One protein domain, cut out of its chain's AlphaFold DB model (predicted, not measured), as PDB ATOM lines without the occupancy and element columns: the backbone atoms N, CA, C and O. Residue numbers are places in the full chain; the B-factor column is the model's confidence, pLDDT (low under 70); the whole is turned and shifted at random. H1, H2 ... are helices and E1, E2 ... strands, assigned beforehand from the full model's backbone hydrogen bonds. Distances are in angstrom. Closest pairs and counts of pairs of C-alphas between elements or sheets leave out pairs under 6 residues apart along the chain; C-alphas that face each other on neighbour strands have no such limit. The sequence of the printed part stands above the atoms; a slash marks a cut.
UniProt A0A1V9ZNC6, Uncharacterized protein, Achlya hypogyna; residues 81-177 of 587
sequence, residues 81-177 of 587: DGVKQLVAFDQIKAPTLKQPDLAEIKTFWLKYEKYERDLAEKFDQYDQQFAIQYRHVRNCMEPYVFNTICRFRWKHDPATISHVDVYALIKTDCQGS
ATOM      1  N   ASP A  81     329.389 309.616 412.745       46.16
ATOM      2  CA  ASP A  81     328.910 309.031 414.020       46.16
ATOM      3  C   ASP A  81     329.610 309.501 415.328       46.16
ATOM      4  O   ASP A  81     329.409 308.920 416.393       46.16
ATOM      5  N   GLY A  82     330.428 310.559 415.283       49.12
ATOM      6  CA  GLY A  82     331.050 311.213 416.441       49.12
ATOM      7  C   GLY A  82     330.717 312.702 416.635       49.12
ATOM      8  O   GLY A  82     331.090 313.259 417.667       49.12
ATOM      9  N   VAL A  83     330.033 313.370 415.694       51.78
ATOM     10  CA  VAL A  83     329.760 314.821 415.781       51.78
ATOM     11  C   VAL A  83     328.506 315.086 416.616       51.78
ATOM     12  O   VAL A  83     327.391 314.808 416.180       51.78
ATOM     13  N   LYS A  84     328.674 315.663 417.812       46.53
ATOM     14  CA  LYS A  84     327.573 315.809 418.786       46.53
ATOM     15  C   LYS A  84     326.685 317.036 418.563       46.53
ATOM     16  O   LYS A  84     325.514 317.003 418.927       46.53
ATOM     17  N   GLN A  85     327.228 318.122 418.011       51.66
ATOM     18  CA  GLN A  85     326.502 319.378 417.796       51.66
ATOM     19  C   GLN A  85     327.204 320.244 416.732       51.66
ATOM     20  O   GLN A  85     328.427 320.180 416.574       51.66
ATOM     21  N   LEU A  86     326.429 321.055 416.007       53.16
ATOM     22  CA  LEU A  86     326.930 322.046 415.051       53.16
ATOM     23  C   LEU A  86     327.001 323.420 415.732       53.16
ATOM     24  O   LEU A  86     326.027 323.850 416.351       53.16
ATOM     25  N   VAL A  87     328.151 324.091 415.640       55.09
ATOM     26  CA  VAL A  87     328.423 325.358 416.334       55.09
ATOM     27  C   VAL A  87     328.755 326.450 415.318       55.09
ATOM     28  O   VAL A  87     329.725 326.355 414.564       55.09
ATOM     29  N   ALA A  88     327.948 327.510 415.325       55.34
ATOM     30  CA  ALA A  88     328.241 328.765 414.646       55.34
ATOM     31  C   ALA A  88     328.819 329.764 415.661       55.34
ATOM     32  O   ALA A  88     328.288 329.921 416.760       55.34
ATOM     33  N   PHE A  89     329.909 330.444 415.299       60.12
ATOM     34  CA  PHE A  89     330.546 331.447 416.153       60.12
ATOM     35  C   PHE A  89     330.194 332.859 415.674       60.12
ATOM     36  O   PHE A  89     330.916 333.432 414.861       60.12
ATOM     37  N   ASP A  90     329.141 333.464 416.232       58.25
ATOM     38  CA  ASP A  90     328.694 334.834 415.893       58.25
ATOM     39  C   ASP A  90     329.788 335.914 416.041       58.25
ATOM     40  O   ASP A  90     329.723 336.992 415.438       58.25
ATOM     41  N   GLN A  91     330.806 335.619 416.853       62.19
ATOM     42  CA  GLN A  91     331.970 336.470 417.099       62.19
ATOM     43  C   GLN A  91     333.018 336.407 415.969       62.19
ATOM     44  O   GLN A  91     333.758 337.371 415.784       62.19
ATOM     45  N   ILE A  92     333.075 335.317 415.192       68.88
ATOM     46  CA  ILE A  92     334.076 335.089 414.137       68.88
ATOM     47  C   ILE A  92     333.412 335.276 412.770       68.88
ATOM     48  O   ILE A  92     332.886 334.352 412.150       68.88
ATOM     49  N   LYS A  93     333.415 336.524 412.295       76.38
ATOM     50  CA  LYS A  93     332.758 336.907 411.040       76.38
ATOM     51  C   LYS A  93     333.685 336.710 409.845       76.38
ATOM     52  O   LYS A  93     334.765 337.296 409.788       76.38
ATOM     53  N   ALA A  94     333.218 335.946 408.861       79.19
ATOM     54  CA  ALA A  94     333.885 335.823 407.571       79.19
ATOM     55  C   ALA A  94     333.985 337.204 406.880       79.19
ATOM     56  O   ALA A  94     332.991 337.940 406.863       79.19
ATOM     57  N   PRO A  95     335.147 337.580 406.313       86.19
ATOM     58  CA  PRO A  95     335.293 338.841 405.592       86.19
ATOM     59  C   PRO A  95     334.514 338.817 404.269       86.19
ATOM     60  O   PRO A  95     334.188 337.752 403.749       86.19
ATOM     61  N   THR A  96     334.261 339.993 403.692       86.00
ATOM     62  CA  THR A  96     333.621 340.135 402.373       86.00
ATOM     63  C   THR A  96     334.506 340.942 401.429       86.00
ATOM     64  O   THR A  96     335.013 341.992 401.830       86.00
ATOM     65  N   LEU A  97     334.678 340.464 400.196       86.19
ATOM     66  CA  LEU A  97     335.307 341.192 399.092       86.19
ATOM     67  C   LEU A  97     334.233 341.950 398.298       86.19
ATOM     68  O   LEU A  97     333.276 341.331 397.824       86.19
ATOM     69  N   LYS A  98     334.401 343.268 398.152       83.19
ATOM     70  CA  LYS A  98     333.416 344.181 397.550       83.19
ATOM     71  C   LYS A  98     333.848 344.733 396.197       83.19
ATOM     72  O   LYS A  98     332.997 345.073 395.383       83.19
ATOM     73  N   GLN A  99     335.151 344.828 395.944       80.25
ATOM     74  CA  GLN A  99     335.694 345.306 394.673       80.25
ATOM     75  C   GLN A  99     336.719 344.320 394.098       80.25
ATOM     76  O   GLN A  99     337.474 343.705 394.851       80.25
ATOM     77  N   PRO A 100     336.808 344.182 392.761       79.00
ATOM     78  CA  PRO A 100     337.806 343.342 392.095       79.00
ATOM     79  C   PRO A 100     339.202 344.001 392.019       79.00
ATOM     80  O   PRO A 100     339.987 343.679 391.127       79.00
ATOM     81  N   ASP A 101     339.513 344.940 392.919       79.12
ATOM     82  CA  ASP A 101     340.818 345.602 392.992       79.12
ATOM     83  C   ASP A 101     341.881 344.700 393.644       79.12
ATOM     84  O   ASP A 101     341.609 343.976 394.599       79.12
ATOM     85  N   LEU A 102     343.127 344.766 393.167       74.50
ATOM     86  CA  LEU A 102     344.205 343.896 393.639       74.50
ATOM     87  C   LEU A 102     344.669 344.220 395.071       74.50
ATOM     88  O   LEU A 102     345.104 343.313 395.785       74.50
ATOM     89  N   ALA A 103     344.597 345.480 395.513       73.81
ATOM     90  CA  ALA A 103     344.913 345.835 396.895       73.81
ATOM     91  C   ALA A 103     343.772 345.435 397.846       73.81
ATOM     92  O   ALA A 103     344.043 344.939 398.946       73.81
ATOM     93  N   GLU A 104     342.511 345.549 397.412       79.56
ATOM     94  CA  GLU A 104     341.370 345.019 398.168       79.56
ATOM     95  C   GLU A 104     341.410 343.484 398.260       79.56
ATOM     96  O   GLU A 104     341.301 342.955 399.364       79.56
ATOM     97  N   ILE A 105     341.686 342.768 397.160       81.56
ATOM     98  CA  ILE A 105     341.845 341.300 397.123       81.56
ATOM     99  C   ILE A 105     342.929 340.829 398.107       81.56
ATOM    100  O   ILE A 105     342.689 339.911 398.893       81.56
ATOM    101  N   LYS A 106     344.094 341.490 398.149       77.81
ATOM    102  CA  LYS A 106     345.162 341.178 399.122       77.81
ATOM    103  C   LYS A 106     344.746 341.464 400.566       77.81
ATOM    104  O   LYS A 106     345.034 340.677 401.466       77.81
ATOM    105  N   THR A 107     344.046 342.573 400.795       80.94
ATOM    106  CA  THR A 107     343.536 342.949 402.124       80.94
ATOM    107  C   THR A 107     342.451 341.981 402.604       80.94
ATOM    108  O   THR A 107     342.379 341.660 403.792       80.94
ATOM    109  N   PHE A 108     341.612 341.499 401.689       87.38
ATOM    110  CA  PHE A 108     340.640 340.438 401.914       87.38
ATOM    111  C   PHE A 108     341.336 339.117 402.258       87.38
ATOM    112  O   PHE A 108     340.982 338.511 403.265       87.38
ATOM    113  N   TRP A 109     342.359 338.714 401.497       85.88
ATOM    114  CA  TRP A 109     343.092 337.468 401.728       85.88
ATOM    115  C   TRP A 109     343.717 337.404 403.128       85.88
ATOM    116  O   TRP A 109     343.496 336.438 403.848       85.88
ATOM    117  N   LEU A 110     344.381 338.474 403.582       80.44
ATOM    118  CA  LEU A 110     344.935 338.545 404.945       80.44
ATOM    119  C   LEU A 110     343.859 338.450 406.043       80.44
ATOM    120  O   LEU A 110     344.087 337.856 407.097       80.44
ATOM    121  N   LYS A 111     342.667 339.019 405.809       84.25
ATOM    122  CA  LYS A 111     341.516 338.864 406.716       84.25
ATOM    123  C   LYS A 111     340.947 337.444 406.671       84.25
ATOM    124  O   LYS A 111     340.448 336.970 407.688       84.25
ATOM    125  N   TYR A 112     341.022 336.778 405.522       84.19
ATOM    126  CA  TYR A 112     340.534 335.416 405.326       84.19
ATOM    127  C   TYR A 112     341.461 334.376 405.971       84.19
ATOM    128  O   TYR A 112     340.985 333.538 406.724       84.19
ATOM    129  N   GLU A 113     342.783 334.502 405.804       79.62
ATOM    130  CA  GLU A 113     343.775 333.688 406.528       79.62
ATOM    131  C   GLU A 113     343.663 333.865 408.050       79.62
ATOM    132  O   GLU A 113     343.877 332.917 408.807       79.62
ATOM    133  N   LYS A 114     343.315 335.073 408.524       81.12
ATOM    134  CA  LYS A 114     343.003 335.284 409.943       81.12
ATOM    135  C   LYS A 114     341.713 334.559 410.347       81.12
ATOM    136  O   LYS A 114     341.724 333.864 411.352       81.12
ATOM    137  N   TYR A 115     340.637 334.685 409.573       82.19
ATOM    138  CA  TYR A 115     339.374 333.976 409.816       82.19
ATOM    139  C   TYR A 115     339.566 332.448 409.872       82.19
ATOM    140  O   TYR A 115     339.040 331.808 410.778       82.19
ATOM    141  N   GLU A 116     340.373 331.870 408.975       76.75
ATOM    142  CA  GLU A 116     340.737 330.444 409.014       76.75
ATOM    143  C   GLU A 116     341.480 330.065 410.299       76.75
ATOM    144  O   GLU A 116     341.154 329.053 410.920       76.75
ATOM    145  N   ARG A 117     342.433 330.894 410.741       75.75
ATOM    146  CA  ARG A 117     343.188 330.662 411.980       75.75
ATOM    147  C   ARG A 117     342.316 330.779 413.228       75.75
ATOM    148  O   ARG A 117     342.347 329.880 414.060       75.75
ATOM    149  N   ASP A 118     341.512 331.836 413.328       77.69
ATOM    150  CA  ASP A 118     340.609 332.075 414.458       77.69
ATOM    151  C   ASP A 118     339.585 330.916 414.594       77.69
ATOM    152  O   ASP A 118     339.220 330.536 415.707       77.69
ATOM    153  N   LEU A 119     339.146 330.313 413.474       76.06
ATOM    154  CA  LEU A 119     338.308 329.105 413.478       76.06
ATOM    155  C   LEU A 119     339.075 327.829 413.855       76.06
ATOM    156  O   LEU A 119     338.533 327.015 414.601       76.06
ATOM    157  N   ALA A 120     340.306 327.640 413.372       73.19
ATOM    158  CA  ALA A 120     341.132 326.481 413.720       73.19
ATOM    159  C   ALA A 120     341.488 326.466 415.218       73.19
ATOM    160  O   ALA A 120     341.268 325.465 415.894       73.19
ATOM    161  N   GLU A 121     341.905 327.610 415.771       77.50
ATOM    162  CA  GLU A 121     342.153 327.771 417.211       77.50
ATOM    163  C   GLU A 121     340.899 327.475 418.050       77.50
ATOM    164  O   GLU A 121     341.007 326.973 419.170       77.50
ATOM    165  N   LYS A 122     339.697 327.754 417.523       71.88
ATOM    166  CA  LYS A 122     338.435 327.357 418.163       71.88
ATOM    167  C   LYS A 122     338.138 325.870 418.019       71.88
ATOM    168  O   LYS A 122     337.677 325.281 418.988       71.88
ATOM    169  N   PHE A 123     338.405 325.258 416.870       68.81
ATOM    170  CA  PHE A 123     338.226 323.818 416.667       68.81
ATOM    171  C   PHE A 123     339.046 322.995 417.668       68.81
ATOM    172  O   PHE A 123     338.511 322.091 418.314       68.81
ATOM    173  N   ASP A 124     340.305 323.386 417.867       74.00
ATOM    174  CA  ASP A 124     341.213 322.744 418.818       74.00
ATOM    175  C   ASP A 124     340.804 322.997 420.285       74.00
ATOM    176  O   ASP A 124     340.964 322.117 421.126       74.00
ATOM    177  N   GLN A 125     340.190 324.146 420.605       71.56
ATOM    178  CA  GLN A 125     339.637 324.430 421.945       71.56
ATOM    179  C   GLN A 125     338.438 323.547 422.341       71.56
ATOM    180  O   GLN A 125     338.074 323.531 423.517       71.56
ATOM    181  N   TYR A 126     337.810 322.840 421.395       67.44
ATOM    182  CA  TYR A 126     336.630 321.996 421.631       67.44
ATOM    183  C   TYR A 126     336.882 320.497 421.348       67.44
ATOM    184  O   TYR A 126     335.940 319.760 421.034       67.44
ATOM    185  N   ASP A 127     338.138 320.037 421.448       61.06
ATOM    186  CA  ASP A 127     338.559 318.633 421.257       61.06
ATOM    187  C   ASP A 127     338.044 317.998 419.945       61.06
ATOM    188  O   ASP A 127     337.813 316.790 419.868       61.06
ATOM    189  N   GLN A 128     337.819 318.809 418.904       61.81
ATOM    190  CA  GLN A 128     337.322 318.368 417.592       61.81
ATOM    191  C   GLN A 128     335.942 317.657 417.620       61.81
ATOM    192  O   GLN A 128     335.525 317.068 416.623       61.81
ATOM    193  N   GLN A 129     335.181 317.734 418.726       52.75
ATOM    194  CA  GLN A 129     333.903 317.007 418.907       52.75
ATOM    195  C   GLN A 129     332.682 317.678 418.237       52.75
ATOM    196  O   GLN A 129     331.554 317.180 418.334       52.75
ATOM    197  N   PHE A 130     332.892 318.819 417.575       58.97
ATOM    198  CA  PHE A 130     331.850 319.712 417.064       58.97
ATOM    199  C   PHE A 130     332.109 320.084 415.603       58.97
ATOM    200  O   PHE A 130     333.239 320.391 415.230       58.97
ATOM    201  N   ALA A 131     331.058 320.132 414.784       55.00
ATOM    202  CA  ALA A 131     331.168 320.661 413.427       55.00
ATOM    203  C   ALA A 131     331.092 322.193 413.450       55.00
ATOM    204  O   ALA A 131     330.138 322.766 413.981       55.00
ATOM    205  N   ILE A 132     332.081 322.850 412.843       62.84
ATOM    206  CA  ILE A 132     332.139 324.308 412.708       62.84
ATOM    207  C   ILE A 132     331.616 324.717 411.334       62.84
ATOM    208  O   ILE A 132     332.036 324.180 410.308       62.84
ATOM    209  N   GLN A 133     330.736 325.717 411.299       61.94
ATOM    210  CA  GLN A 133     330.290 326.312 410.043       61.94
ATOM    211  C   GLN A 133     331.374 327.236 409.456       61.94
ATOM    212  O   GLN A 133     331.621 328.333 409.959       61.94
ATOM    213  N   TYR A 134     332.002 326.802 408.363       65.62
ATOM    214  CA  TYR A 134     333.017 327.556 407.618       65.62
ATOM    215  C   TYR A 134     332.450 328.144 406.319       65.62
ATOM    216  O   TYR A 134     331.670 327.502 405.612       65.62
ATOM    217  N   ARG A 135     332.862 329.370 405.971       73.50
ATOM    218  CA  ARG A 135     332.442 330.061 404.745       73.50
ATOM    219  C   ARG A 135     333.563 330.065 403.707       73.50
ATOM    220  O   ARG A 135     334.543 330.789 403.865       73.50
ATOM    221  N   HIS A 136     333.396 329.302 402.626       74.50
ATOM    222  CA  HIS A 136     334.335 329.261 401.494       74.50
ATOM    223  C   HIS A 136     334.578 330.642 400.864       74.50
ATOM    224  O   HIS A 136     333.656 331.452 400.778       74.50
ATOM    225  N   VAL A 137     335.778 330.855 400.310       79.56
ATOM    226  CA  VAL A 137     336.198 332.111 399.656       79.56
ATOM    227  C   VAL A 137     335.191 332.601 398.607       79.56
ATOM    228  O   VAL A 137     334.847 333.779 398.615       79.56
ATOM    229  N   ARG A 138     334.646 331.710 397.760       79.81
ATOM    230  CA  ARG A 138     333.573 332.039 396.794       79.81
ATOM    231  C   ARG A 138     332.391 332.743 397.464       79.81
ATOM    232  O   ARG A 138     331.928 333.773 396.990       79.81
ATOM    233  N   ASN A 139     331.944 332.212 398.599       79.56
ATOM    234  CA  ASN A 139     330.768 332.681 399.333       79.56
ATOM    235  C   ASN A 139     331.059 333.946 400.163       79.56
ATOM    236  O   ASN A 139     330.151 334.478 400.807       79.56
ATOM    237  N   CYS A 140     332.312 334.406 400.161       83.50
ATOM    238  CA  CYS A 140     332.787 335.652 400.755       83.50
ATOM    239  C   CYS A 140     332.965 336.780 399.720       83.50
ATOM    240  O   CYS A 140     333.451 337.853 400.068       83.50
ATOM    241  N   MET A 141     332.582 336.571 398.460       83.69
ATOM    242  CA  MET A 141     332.573 337.608 397.423       83.69
ATOM    243  C   MET A 141     331.134 337.966 397.060       83.69
ATOM    244  O   MET A 141     330.263 337.097 397.031       83.69
ATOM    245  N   GLU A 142     330.876 339.232 396.739       82.12
ATOM    246  CA  GLU A 142     329.584 339.605 396.158       82.12
ATOM    247  C   GLU A 142     329.458 339.000 394.735       82.12
ATOM    248  O   GLU A 142     330.455 338.967 394.003       82.12
ATOM    249  N   PRO A 143     328.278 338.504 394.294       79.88
ATOM    250  CA  PRO A 143     328.172 337.696 393.071       79.88
ATOM    251  C   PRO A 143     328.706 338.374 391.800       79.88
ATOM    252  O   PRO A 143     329.315 337.721 390.954       79.88
ATOM    253  N   TYR A 144     328.534 339.693 391.666       80.94
ATOM    254  CA  TYR A 144     329.075 340.449 390.532       80.94
ATOM    255  C   TYR A 144     330.606 340.579 390.587       80.94
ATOM    256  O   TYR A 144     331.252 340.518 389.541       80.94
ATOM    257  N   VAL A 145     331.202 340.685 391.782       82.25
ATOM    258  CA  VAL A 145     332.662 340.706 391.988       82.25
ATOM    259  C   VAL A 145     333.248 339.359 391.583       82.25
ATOM    260  O   VAL A 145     334.145 339.308 390.742       82.25
ATOM    261  N   PHE A 146     332.675 338.269 392.101       85.19
ATOM    262  CA  PHE A 146     333.072 336.903 391.764       85.19
ATOM    263  C   PHE A 146     333.011 336.640 390.254       85.19
ATOM    264  O   PHE A 146     333.993 336.192 389.660       85.19
ATOM    265  N   ASN A 147     331.888 336.988 389.615       79.25
ATOM    266  CA  ASN A 147     331.702 336.813 388.175       79.25
ATOM    267  C   ASN A 147     332.703 337.639 387.352       79.25
ATOM    268  O   ASN A 147     333.192 337.162 386.328       79.25
ATOM    269  N   THR A 148     333.029 338.856 387.800       76.62
ATOM    270  CA  THR A 148     334.006 339.740 387.142       76.62
ATOM    271  C   THR A 148     335.420 339.165 387.239       76.62
ATOM    272  O   THR A 148     336.110 339.060 386.225       76.62
ATOM    273  N   ILE A 149     335.838 338.727 388.432       82.75
ATOM    274  CA  ILE A 149     337.156 338.117 388.655       82.75
ATOM    275  C   ILE A 149     337.286 336.817 387.848       82.75
ATOM    276  O   ILE A 149     338.242 336.665 387.088       82.75
ATOM    277  N   CYS A 150     336.301 335.916 387.921       82.19
ATOM    278  CA  CYS A 150     336.332 334.654 387.176       82.19
ATOM    279  C   CYS A 150     336.444 334.880 385.663       82.19
ATOM    280  O   CYS A 150     337.365 334.354 385.040       82.19
ATOM    281  N   ARG A 151     335.564 335.710 385.079       74.12
ATOM    282  CA  ARG A 151     335.514 335.927 383.622       74.12
ATOM    283  C   ARG A 151     336.736 336.659 383.078       74.12
ATOM    284  O   ARG A 151     337.267 336.252 382.049       74.12
ATOM    285  N   PHE A 152     337.173 337.737 383.733       75.88
ATOM    286  CA  PHE A 152     338.180 338.641 383.162       75.88
ATOM    287  C   PHE A 152     339.592 338.432 383.714       75.88
ATOM    288  O   PHE A 152     340.554 338.617 382.971       75.88
ATOM    289  N   ARG A 153     339.735 338.038 384.987       77.94
ATOM    290  CA  ARG A 153     341.047 337.826 385.620       77.94
ATOM    291  C   ARG A 153     341.515 336.381 385.486       77.94
ATOM    292  O   ARG A 153     342.625 336.151 385.022       77.94
ATOM    293  N   TRP A 154     340.670 335.418 385.854       81.81
ATOM    294  CA  TRP A 154     341.020 333.992 385.807       81.81
ATOM    295  C   TRP A 154     340.671 333.313 384.474       81.81
ATOM    296  O   TRP A 154     341.175 332.232 384.204       81.81
ATOM    297  N   LYS A 155     339.855 333.952 383.621       79.12
ATOM    298  CA  LYS A 155     339.371 333.411 382.334       79.12
ATOM    299  C   LYS A 155     338.621 332.072 382.469       79.12
ATOM    300  O   LYS A 155     338.646 331.245 381.562       79.12
ATOM    301  N   HIS A 156     337.922 331.886 383.588       79.44
ATOM    302  CA  HIS A 156     337.067 330.733 383.873       79.44
ATOM    303  C   HIS A 156     335.581 331.122 383.856       79.44
ATOM    304  O   HIS A 156     335.209 332.255 384.174       79.44
ATOM    305  N   ASP A 157     334.717 330.162 383.526       76.38
ATOM    306  CA  ASP A 157     333.268 330.320 383.651       76.38
ATOM    307  C   ASP A 157     332.850 330.264 385.141       76.38
ATOM    308  O   ASP A 157     333.121 329.262 385.812       76.38
ATOM    309  N   PRO A 158     332.176 331.303 385.683       74.56
ATOM    310  CA  PRO A 158     331.683 331.304 387.062       74.56
ATOM    311  C   PRO A 158     330.726 330.152 387.413       74.56
ATOM    312  O   PRO A 158     330.526 329.883 388.602       74.56
ATOM    313  N   ALA A 159     330.113 329.505 386.413       73.75
ATOM    314  CA  ALA A 159     329.212 328.372 386.611       73.75
ATOM    315  C   ALA A 159     329.948 327.039 386.854       73.75
ATOM    316  O   ALA A 159     329.436 326.198 387.589       73.75
ATOM    317  N   THR A 160     331.140 326.844 386.275       75.81
ATOM    318  CA  THR A 160     331.840 325.540 386.267       75.81
ATOM    319  C   THR A 160     333.003 325.437 387.255       75.81
ATOM    320  O   THR A 160     333.473 324.337 387.535       75.81
ATOM    321  N   ILE A 161     333.469 326.561 387.801       71.75
ATOM    322  CA  ILE A 161     334.625 326.625 388.704       71.75
ATOM    323  C   ILE A 161     334.312 326.093 390.122       71.75
ATOM    324  O   ILE A 161     333.310 326.472 390.738       71.75
ATOM    325  N   SER A 162     335.180 325.232 390.674       76.88
ATOM    326  CA  SER A 162     334.982 324.659 392.015       76.88
ATOM    327  C   SER A 162     335.461 325.590 393.138       76.88
ATOM    328  O   SER A 162     336.273 326.492 392.935       76.88
ATOM    329  N   HIS A 163     335.004 325.356 394.375       72.50
ATOM    330  CA  HIS A 163     335.451 326.142 395.538       72.50
ATOM    331  C   HIS A 163     336.951 325.974 395.828       72.50
ATOM    332  O   HIS A 163     337.575 326.900 396.347       72.50
ATOM    333  N   VAL A 164     337.520 324.814 395.481       66.00
ATOM    334  CA  VAL A 164     338.949 324.517 395.643       66.00
ATOM    335  C   VAL A 164     339.767 325.322 394.635       66.00
ATOM    336  O   VAL A 164     340.750 325.951 395.021       66.00
ATOM    337  N   ASP A 165     339.311 325.396 393.383       65.88
ATOM    338  CA  ASP A 165     339.972 326.185 392.335       65.88
ATOM    339  C   ASP A 165     339.925 327.681 392.659       65.88
ATOM    340  O   ASP A 165     340.939 328.364 392.558       65.88
ATOM    341  N   VAL A 166     338.780 328.191 393.136       76.69
ATOM    342  CA  VAL A 166     338.647 329.589 393.592       76.69
ATOM    343  C   VAL A 166     339.634 329.905 394.719       76.69
ATOM    344  O   VAL A 166     340.273 330.956 394.683       76.69
ATOM    345  N   TYR A 167     339.788 329.006 395.703       76.75
ATOM    346  CA  TYR A 167     340.774 329.160 396.779       76.75
ATOM    347  C   TYR A 167     342.207 329.129 396.230       76.75
ATOM    348  O   TYR A 167     343.017 329.979 396.588       76.75
ATOM    349  N   ALA A 168     342.529 328.197 395.331       67.94
ATOM    350  CA  ALA A 168     343.860 328.081 394.739       67.94
ATOM    351  C   ALA A 168     344.230 329.297 393.867       67.94
ATOM    352  O   ALA A 168     345.356 329.788 393.949       67.94
ATOM    353  N   LEU A 169     343.292 329.821 393.076       76.44
ATOM    354  CA  LEU A 169     343.497 330.970 392.191       76.44
ATOM    355  C   LEU A 169     343.665 332.280 392.966       76.44
ATOM    356  O   LEU A 169     344.637 332.996 392.729       76.44
ATOM    357  N   ILE A 170     342.800 332.575 393.944       81.44
ATOM    358  CA  ILE A 170     342.963 333.785 394.768       81.44
ATOM    359  C   ILE A 170     344.218 333.705 395.654       81.44
ATOM    360  O   ILE A 170     344.913 334.706 395.842       81.44
ATOM    361  N   LYS A 171     344.562 332.504 396.140       77.56
ATOM    362  CA  LYS A 171     345.818 332.249 396.847       77.56
ATOM    363  C   LYS A 171     347.014 332.472 395.929       77.56
ATOM    364  O   LYS A 171     347.968 333.103 396.358       77.56
ATOM    365  N   THR A 172     346.950 332.054 394.666       73.12
ATOM    366  CA  THR A 172     347.998 332.312 393.663       73.12
ATOM    367  C   THR A 172     348.134 333.812 393.374       73.12
ATOM    368  O   THR A 172     349.244 334.336 393.419       73.12
ATOM    369  N   ASP A 173     347.021 334.534 393.201       73.06
ATOM    370  CA  ASP A 173     346.996 335.998 393.041       73.06
ATOM    371  C   ASP A 173     347.622 336.757 394.227       73.06
ATOM    372  O   ASP A 173     348.225 337.821 394.054       73.06
ATOM    373  N   CYS A 174     347.492 336.218 395.443       69.31
ATOM    374  CA  CYS A 174     348.020 336.838 396.659       69.31
ATOM    375  C   CYS A 174     349.453 336.388 396.997       69.31
ATOM    376  O   CYS A 174     350.271 337.212 397.414       69.31
ATOM    377  N   GLN A 175     349.790 335.114 396.783       61.69
ATOM    378  CA  GLN A 175     351.092 334.517 397.109       61.69
ATOM    379  C   GLN A 175     352.141 334.711 396.005       61.69
ATOM    380  O   GLN A 175     353.327 334.849 396.317       61.69
ATOM    381  N   GLY A 176     351.732 334.855 394.740       53.41
ATOM    382  CA  GLY A 176     352.611 335.178 393.606       53.41
ATOM    383  C   GLY A 176     353.248 336.577 393.659       53.41
ATOM    384  O   GLY A 176     353.880 337.007 392.700       53.41
ATOM    385  N   SER A 177     353.086 337.319 394.764       53.53
ATOM    386  CA  SER A 177     353.346 338.760 394.834       53.53
ATOM    387  C   SER A 177     354.560 339.202 395.670       53.53
ATOM    388  O   SER A 177     354.812 340.409 395.706       53.53
TER     389      SER A 177
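This is residues 81 to 177 of the 587 residues of an uncharacterized protein of Achlya hypogyna (UniProt A0A1V9ZNC6). One long helix, H1, runs along most of the length, with two short paired strands, E1 and E2, near its last residues and H2, H3 and H4 gathered towards its other end, where H4 crosses it. The 97 printed residues, mostly helix, hold E1, H1, E2, H2, H3, H4 in that order. They are only just compact, close to loose (radius of gyration of the C-alphas 15.0 A), spanning 43 by 26 by 23 A.

E1, residues 85 to 87, begins at C-alpha (326.502, 319.378, 417.796). H1, residues 102 to 125, is 34.7 A long. E2 is 130 to 132, H2 137 to 140, H3 143 to 154. H4, 163 to 175, ends at C-alpha (351.092, 334.517, 397.109).

E1, H1, E2 form a strand-helix-strand unit, parallel neighbour strands with a helix between; N 87 and O 131 are 2.9 A apart. H1, by residues 105 to 109 alone, touches H4, closest C-alphas Lys 106 and Cys 174, 5.8 A, at a steep tilt of 62 degrees, opposite ways. H4 touches H2, closest C-alphas Tyr 167 and Val 137, 6.2 A. H3 is close to H4 but not clearly touching. Every O i to N i+4 pair is within hydrogen-bond range in H1 and H4, 7 of 8 in H3; H2 is too short for one.

The printed part has no cut. The link E1 to H1 is long. Mean pLDDT of the printed part is 72.8; residues 81 to 92 are among those under 70.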